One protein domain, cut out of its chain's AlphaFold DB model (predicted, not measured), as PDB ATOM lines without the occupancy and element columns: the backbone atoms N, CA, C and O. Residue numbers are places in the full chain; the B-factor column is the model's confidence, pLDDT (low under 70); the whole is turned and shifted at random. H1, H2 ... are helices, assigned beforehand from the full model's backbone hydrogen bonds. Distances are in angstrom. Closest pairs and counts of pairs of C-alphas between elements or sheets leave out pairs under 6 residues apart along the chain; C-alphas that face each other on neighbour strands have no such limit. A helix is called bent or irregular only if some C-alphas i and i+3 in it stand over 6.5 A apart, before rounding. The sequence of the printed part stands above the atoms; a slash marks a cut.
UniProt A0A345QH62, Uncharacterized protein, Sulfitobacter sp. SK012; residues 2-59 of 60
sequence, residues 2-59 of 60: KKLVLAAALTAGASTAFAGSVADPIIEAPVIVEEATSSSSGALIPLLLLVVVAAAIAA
ATOM      1  N   LYS A   2     111.294 215.225 158.889       72.56
ATOM      2  CA  LYS A   2     112.665 215.759 158.677       72.56
ATOM      3  C   LYS A   2     113.800 214.741 158.906       72.56
ATOM      4  O   LYS A   2     114.788 214.735 158.189       72.56
ATOM      5  N   LYS A   3     113.640 213.869 159.912       75.81
ATOM      6  CA  LYS A   3     114.673 212.902 160.332       75.81
ATOM      7  C   LYS A   3     114.949 211.820 159.279       75.81
ATOM      8  O   LYS A   3     116.082 211.390 159.133       75.81
ATOM      9  N   LEU A   4     113.920 211.427 158.523       85.38
ATOM     10  CA  LEU A   4     114.056 210.439 157.447       85.38
ATOM     11  C   LEU A   4     114.741 211.034 156.218       85.38
ATOM     12  O   LEU A   4     115.530 210.356 155.580       85.38
ATOM     13  N   VAL A   5     114.491 212.317 155.932       81.69
ATOM     14  CA  VAL A   5     115.178 213.038 154.852       81.69
ATOM     15  C   VAL A   5     116.677 213.144 155.144       81.69
ATOM     16  O   VAL A   5     117.484 212.898 154.256       81.69
ATOM     17  N   LEU A   6     117.057 213.429 156.394       82.94
ATOM     18  CA  LEU A   6     118.466 213.485 156.792       82.94
ATOM     19  C   LEU A   6     119.139 212.105 156.736       82.94
ATOM     20  O   LEU A   6     120.249 211.986 156.226       82.94
ATOM     21  N   ALA A   7     118.451 211.062 157.209       83.00
ATOM     22  CA  ALA A   7     118.950 209.692 157.127       83.00
ATOM     23  C   ALA A   7     119.139 209.244 155.668       83.00
ATOM     24  O   ALA A   7     120.184 208.704 155.326       83.00
ATOM     25  N   ALA A   8     118.175 209.533 154.791       83.44
ATOM     26  CA  ALA A   8     118.278 209.217 153.370       83.44
ATOM     27  C   ALA A   8     119.432 209.972 152.689       83.44
ATOM     28  O   ALA A   8     120.162 209.377 151.901       83.44
ATOM     29  N   ALA A   9     119.633 211.251 153.021       82.56
ATOM     30  CA  ALA A   9     120.741 212.044 152.490       82.56
ATOM     31  C   ALA A   9     122.110 211.502 152.937       82.56
ATOM     32  O   ALA A   9     123.028 211.422 152.123       82.56
ATOM     33  N   LEU A  10     122.236 211.079 154.201       85.25
ATOM     34  CA  LEU A  10     123.468 210.481 154.720       85.25
ATOM     35  C   LEU A  10     123.760 209.127 154.062       85.25
ATOM     36  O   LEU A  10     124.881 208.901 153.613       85.25
ATOM     37  N   THR A  11     122.756 208.253 153.951       83.06
ATOM     38  CA  THR A  11     122.901 206.951 153.284       83.06
ATOM     39  C   THR A  11     123.272 207.119 151.812       83.06
ATOM     40  O   THR A  11     124.162 206.429 151.326       83.06
ATOM     41  N   ALA A  12     122.649 208.067 151.106       82.94
ATOM     42  CA  ALA A  12     122.978 208.353 149.713       82.94
ATOM     43  C   ALA A  12     124.405 208.905 149.548       82.94
ATOM     44  O   ALA A  12     125.101 208.507 148.616       82.94
ATOM     45  N   GLY A  13     124.855 209.776 150.460       81.00
ATOM     46  CA  GLY A  13     126.224 210.299 150.470       81.00
ATOM     47  C   GLY A  13     127.281 209.245 150.815       81.00
ATOM     48  O   GLY A  13     128.394 209.312 150.305       81.00
ATOM     49  N   ALA A  14     126.934 208.247 151.630       81.12
ATOM     50  CA  ALA A  14     127.832 207.154 152.005       81.12
ATOM     51  C   ALA A  14     128.066 206.129 150.879       81.12
ATOM     52  O   ALA A  14     129.037 205.376 150.935       81.12
ATOM     53  N   SER A  15     127.224 206.103 149.840       74.44
ATOM     54  CA  SER A  15     127.327 205.143 148.730       74.44
ATOM     55  C   SER A  15     128.658 205.205 147.966       74.44
ATOM     56  O   SER A  15     129.045 204.219 147.347       74.44
ATOM     57  N   THR A  16     129.384 206.329 148.009       70.94
ATOM     58  CA  THR A  16     130.701 206.489 147.356       70.94
ATOM     59  C   THR A  16     131.874 205.983 148.198       70.94
ATOM     60  O   THR A  16     132.986 205.885 147.688       70.94
ATOM     61  N   ALA A  17     131.645 205.626 149.467       70.00
ATOM     62  CA  ALA A  17     132.667 205.053 150.343       70.00
ATOM     63  C   ALA A  17     132.897 203.545 150.103       70.00
ATOM     64  O   ALA A  17     133.747 202.940 150.755       70.00
ATOM     65  N   PHE A  18     132.154 202.922 149.179       72.31
ATOM     66  CA  PHE A  18     132.397 201.543 148.763       72.31
ATOM     67  C   PHE A  18     133.643 201.473 147.871       72.31
ATOM     68  O   PHE A  18     133.634 201.928 146.727       72.31
ATOM     69  N   ALA A  19     134.712 200.866 148.389       72.12
ATOM     70  CA  ALA A  19     135.857 200.436 147.597       72.12
ATOM     71  C   ALA A  19     135.376 199.341 146.629       72.12
ATOM     72  O   ALA A  19     135.209 198.191 147.027       72.12
ATOM     73  N   GLY A  20     135.026 199.724 145.396       72.31
ATOM     74  CA  GLY A  20     134.489 198.810 144.383       72.31
ATOM     75  C   GLY A  20     135.378 197.585 144.150       72.31
ATOM     76  O   GLY A  20     136.567 197.598 144.467       72.31
ATOM     77  N   SER A  21     134.813 196.514 143.581       66.44
ATOM     78  CA  SER A  21     135.614 195.346 143.204       66.44
ATOM     79  C   SER A  21     136.612 195.755 142.123       66.44
ATOM     80  O   SER A  21     136.215 196.163 141.029       66.44
ATOM     81  N   VAL A  22     137.901 195.664 142.440       66.31
ATOM     82  CA  VAL A  22     138.983 195.843 141.472       66.31
ATOM     83  C   VAL A  22     138.761 194.831 140.346       66.31
ATOM     84  O   VAL A  22     138.534 193.656 140.627       66.31
ATOM     85  N   ALA A  23     138.753 195.286 139.090       69.31
ATOM     86  CA  ALA A  23     138.716 194.381 137.946       69.31
ATOM     87  C   ALA A  23     139.882 193.390 138.054       69.31
ATOM     88  O   ALA A  23     140.952 193.788 138.522       69.31
ATOM     89  N   ASP A  24     139.670 192.139 137.631       63.31
ATOM     90  CA  ASP A  24     140.699 191.105 137.721       63.31
ATOM     91  C   ASP A  24     141.993 191.628 137.081       63.31
ATOM     92  O   ASP A  24     142.005 191.950 135.886       63.31
ATOM     93  N   PRO A  25     143.071 191.793 137.869       64.62
ATOM     94  CA  PRO A  25     144.312 192.325 137.346       64.62
ATOM     95  C   PRO A  25     144.844 191.346 136.298       64.62
ATOM     96  O   PRO A  25     144.947 190.147 136.543       64.62
ATOM     97  N   ILE A  26     145.188 191.850 135.113       67.69
ATOM     98  CA  ILE A  26     145.971 191.088 134.136       67.69
ATOM     99  C   ILE A  26     147.365 190.888 134.736       67.69
ATOM    100  O   ILE A  26     148.208 191.780 134.699       67.69
ATOM    101  N   ILE A  27     147.560 189.731 135.367       63.03
ATOM    102  CA  ILE A  27     148.796 189.350 136.044       63.03
ATOM    103  C   ILE A  27     149.735 188.683 135.023       63.03
ATOM    104  O   ILE A  27     149.578 187.506 134.700       63.03
ATOM    105  N   GLU A  28     150.728 189.418 134.509       64.19
ATOM    106  CA  GLU A  28     151.953 188.790 133.983       64.19
ATOM    107  C   GLU A  28     152.670 188.125 135.159       64.19
ATOM    108  O   GLU A  28     152.834 188.786 136.178       64.19
ATOM    109  N   ALA A  29     153.056 186.844 135.040       59.69
ATOM    110  CA  ALA A  29     153.596 186.015 136.127       59.69
ATOM    111  C   ALA A  29     154.635 186.775 136.988       59.69
ATOM    112  O   ALA A  29     155.807 186.856 136.608       59.69
ATOM    113  N   PRO A  30     154.230 187.341 138.139       59.38
ATOM    114  CA  PRO A  30     155.100 188.139 138.964       59.38
ATOM    115  C   PRO A  30     155.899 187.170 139.827       59.38
ATOM    116  O   PRO A  30     155.369 186.170 140.319       59.38
ATOM    117  N   VAL A  31     157.182 187.456 140.035       60.66
ATOM    118  CA  VAL A  31     157.915 186.842 141.145       60.66
ATOM    119  C   VAL A  31     157.139 187.222 142.404       60.66
ATOM    120  O   VAL A  31     157.036 188.404 142.718       60.66
ATOM    121  N   ILE A  32     156.513 186.231 143.039       60.00
ATOM    122  CA  ILE A  32     155.580 186.398 144.156       60.00
ATOM    123  C   ILE A  32     156.357 186.987 145.335       60.00
ATOM    124  O   ILE A  32     156.942 186.270 146.141       60.00
ATOM    125  N   VAL A  33     156.406 188.312 145.413       62.38
ATOM    126  CA  VAL A  33     156.653 189.013 146.663       62.38
ATOM    127  C   VAL A  33     155.266 189.231 147.239       62.38
ATOM    128  O   VAL A  33     154.489 190.021 146.708       62.38
ATOM    129  N   GLU A  34     154.921 188.455 148.264       61.94
ATOM    130  CA  GLU A  34     153.683 188.627 149.021       61.94
ATOM    131  C   GLU A  34     153.736 189.980 149.741       61.94
ATOM    132  O   GLU A  34     154.112 190.078 150.910       61.94
ATOM    133  N   GLU A  35     153.395 191.060 149.040       65.00
ATOM    134  CA  GLU A  35     153.079 192.321 149.692       65.00
ATOM    135  C   GLU A  35     151.773 192.123 150.458       65.00
ATOM    136  O   GLU A  35     150.670 192.224 149.916       65.00
ATOM    137  N   ALA A  36     151.905 191.790 151.741       66.19
ATOM    138  CA  ALA A  36     150.805 191.761 152.686       66.19
ATOM    139  C   ALA A  36     150.270 193.190 152.872       66.19
ATOM    140  O   ALA A  36     150.601 193.890 153.831       66.19
ATOM    141  N   THR A  37     149.448 193.650 151.930       67.06
ATOM    142  CA  THR A  37     148.738 194.916 152.067       67.06
ATOM    143  C   THR A  37     147.656 194.751 153.131       67.06
ATOM    144  O   THR A  37     146.748 193.924 153.025       67.06
ATOM    145  N   SER A  38     147.793 195.491 154.230       68.81
ATOM    146  CA  SER A  38     146.847 195.419 155.339       68.81
ATOM    147  C   SER A  38     145.484 195.946 154.888       68.81
ATOM    148  O   SER A  38     145.337 197.138 154.595       68.81
ATOM    149  N   SER A  39     144.459 195.087 154.920       68.06
ATOM    150  CA  SER A  39     143.059 195.460 154.650       68.06
ATOM    151  C   SER A  39     142.507 196.491 155.647       68.06
ATOM    152  O   SER A  39     141.418 197.023 155.456       68.06
ATOM    153  N   SER A  40     143.251 196.784 156.719       70.25
ATOM    154  CA  SER A  40     142.885 197.727 157.778       70.25
ATOM    155  C   SER A  40     143.585 199.085 157.670       70.25
ATOM    156  O   SER A  40     143.339 199.955 158.504       70.25
ATOM    157  N   SER A  41     144.432 199.301 156.658       74.19
ATOM    158  CA  SER A  41     145.233 200.527 156.489       74.19
ATOM    159  C   SER A  41     144.408 201.827 156.482       74.19
ATOM    160  O   SER A  41     144.873 202.851 156.975       74.19
ATOM    161  N   GLY A  42     143.156 201.787 156.015       77.81
ATOM    162  CA  GLY A  42     142.236 202.934 156.024       77.81
ATOM    163  C   GLY A  42     141.284 203.019 157.226       77.81
ATOM    164  O   GLY A  42     140.533 203.986 157.328       77.81
ATOM    165  N   ALA A  43     141.278 202.038 158.137       84.44
ATOM    166  CA  ALA A  43     140.254 201.921 159.183       84.44
ATOM    167  C   ALA A  43     140.444 202.887 160.369       84.44
ATOM    168  O   ALA A  43     139.505 203.120 161.132       84.44
ATOM    169  N   LEU A  44     141.634 203.479 160.527       86.31
ATOM    170  CA  LEU A  44     141.920 204.364 161.661       86.31
ATOM    171  C   LEU A  44     141.109 205.663 161.623       86.31
ATOM    172  O   LEU A  44     140.603 206.097 162.656       86.31
ATOM    173  N   ILE A  45     140.948 206.263 160.440       88.19
ATOM    174  CA  ILE A  45     140.175 207.501 160.267       88.19
ATOM    175  C   ILE A  45     138.690 207.310 160.642       88.19
ATOM    176  O   ILE A  45     138.197 208.082 161.467       88.19
ATOM    177  N   PRO A  46     137.958 206.302 160.121       85.19
ATOM    178  CA  PRO A  46     136.564 206.093 160.503       85.19
ATOM    179  C   PRO A  46     136.399 205.687 161.974       85.19
ATOM    180  O   PRO A  46     135.437 206.127 162.601       85.19
ATOM    181  N   LEU A  47     137.333 204.921 162.560       90.94
ATOM    182  CA  LEU A  47     137.297 204.595 163.993       90.94
ATOM    183  C   LEU A  47     137.450 205.841 164.874       90.94
ATOM    184  O   LEU A  47     136.682 206.012 165.819       90.94
ATOM    185  N   LEU A  48     138.393 206.730 164.550       92.19
ATOM    186  CA  LEU A  48     138.569 207.997 165.265       92.19
ATOM    187  C   LEU A  48     137.321 208.877 165.182       92.19
ATOM    188  O   LEU A  48     136.900 209.439 166.192       92.19
ATOM    189  N   LEU A  49     136.699 208.960 164.004       91.94
ATOM    190  CA  LEU A  49     135.450 209.699 163.829       91.94
ATOM    191  C   LEU A  49     134.344 209.122 164.725       91.94
ATOM    192  O   LEU A  49     133.660 209.877 165.417       91.94
ATOM    193  N   LEU A  50     134.206 207.794 164.772       92.06
ATOM    194  CA  LEU A  50     133.233 207.105 165.625       92.06
ATOM    195  C   LEU A  50     133.439 207.425 167.113       92.06
ATOM    196  O   LEU A  50     132.469 207.704 167.815       92.06
ATOM    197  N   VAL A  51     134.692 207.441 167.577       95.06
ATOM    198  CA  VAL A  51     135.041 207.800 168.962       95.06
ATOM    199  C   VAL A  51     134.671 209.250 169.271       95.06
ATOM    200  O   VAL A  51     134.088 209.514 170.319       95.06
ATOM    201  N   VAL A  52     134.953 210.190 168.365       94.00
ATOM    202  CA  VAL A  52     134.602 211.609 168.553       94.00
ATOM    203  C   VAL A  52     133.088 211.799 168.634       94.00
ATOM    204  O   VAL A  52     132.605 212.503 169.520       94.00
ATOM    205  N   VAL A  53     132.326 211.139 167.757       93.00
ATOM    206  CA  VAL A  53     130.856 211.174 167.806       93.00
ATOM    207  C   VAL A  53     130.352 210.574 169.118       93.00
ATOM    208  O   VAL A  53     129.490 211.178 169.749       93.00
ATOM    209  N   ALA A  54     130.914 209.440 169.551       91.44
ATOM    210  CA  ALA A  54     130.553 208.778 170.802       91.44
ATOM    211  C   ALA A  54     130.863 209.623 172.051       91.44
ATOM    212  O   ALA A  54     130.081 209.643 172.999       91.44
ATOM    213  N   ALA A  55     131.975 210.356 172.045       92.38
ATOM    214  CA  ALA A  55     132.311 211.294 173.107       92.38
ATOM    215  C   ALA A  55     131.343 212.487 173.132       92.38
ATOM    216  O   ALA A  55     130.903 212.889 174.203       92.38
ATOM    217  N   ALA A  56     130.968 213.020 171.966       91.56
ATOM    218  CA  ALA A  56     130.048 214.152 171.865       91.56
ATOM    219  C   ALA A  56     128.630 213.826 172.371       91.56
ATOM    220  O   ALA A  56     128.026 214.661 173.031       91.56
ATOM    221  N   ILE A  57     128.112 212.621 172.103       93.88
ATOM    222  CA  ILE A  57     126.834 212.147 172.677       93.88
ATOM    223  C   ILE A  57     126.909 211.803 174.171       93.88
ATOM    224  O   ILE A  57     125.880 211.844 174.831       93.88
ATOM    225  N   ALA A  58     128.078 211.435 174.703       92.94
ATOM    226  CA  ALA A  58     128.241 211.088 176.119       92.94
ATOM    227  C   ALA A  58     128.538 212.296 177.031       92.94
ATOM    228  O   ALA A  58     128.552 212.140 178.249       92.94
ATOM    229  N   ALA A  59     128.836 213.461 176.451       86.00
ATOM    230  CA  ALA A  59     129.211 214.680 177.167       86.00
ATOM    231  C   ALA A  59     128.030 215.638 177.446       86.00
ATOM    232  O   ALA A  59     128.275 216.745 177.931       86.00
TER     233      ALA A  59
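What this domain is: This is residues 2 to 59 of the 60 residues of an uncharacterized protein of Sulfitobacter sp. SK012 (UniProt A0A345QH62). The printed part is an open, flat U: helix H1 makes one arm, a long unnamed stretch runs on from it, turns round and folds back, and helix H2 ends the other arm. The middle of the U is empty, with the two helices on its two arms and the turn near residues 29 to 31 at its closed end. The printed part has 58 residues with two named helices, H1 then H2, and no named strand; the class is all helix. It is extended, with a radius of gyration of the C-alphas of 18.5 A and spans of 55 by 26 by 8 A.

How they stand to each other: H1, residues 2 to 17, is apart from H2, residues 44 to 58. They are joined by a long link of 26 residues, 18 to 43. Residues 2 to 59 stand free: no C-alphas 8 or more residues apart along the chain come within 10 A of each other. In H2 every O i to N i+4 pair is within hydrogen-bond range; in H1, 10 of 12 are. H1 is irregular, but only just: C-alphas 13 and 16 are 6.7 A apart.

Where its parts are: H1 begins with C-alpha 2 at (112.665, 215.759, 158.677) and measures 24.2 A from first to last C-alpha. C-alpha 31, in the link, is at (157.915, 186.842, 141.145). H2 measures 21.0 A and ends with C-alpha 58 at (128.241, 211.088, 176.119).

The domain as a whole: The two C-alphas farthest apart are those of Lys 2 and Val 31, at 56.5 A, while the C-alphas of Lys 2 and Ala 59, the first and last printed, are 24.8 A apart. The printed part has no cut. Its mean pLDDT is 77.3, and residues 21 to 39 are under 70, a low confidence of the model.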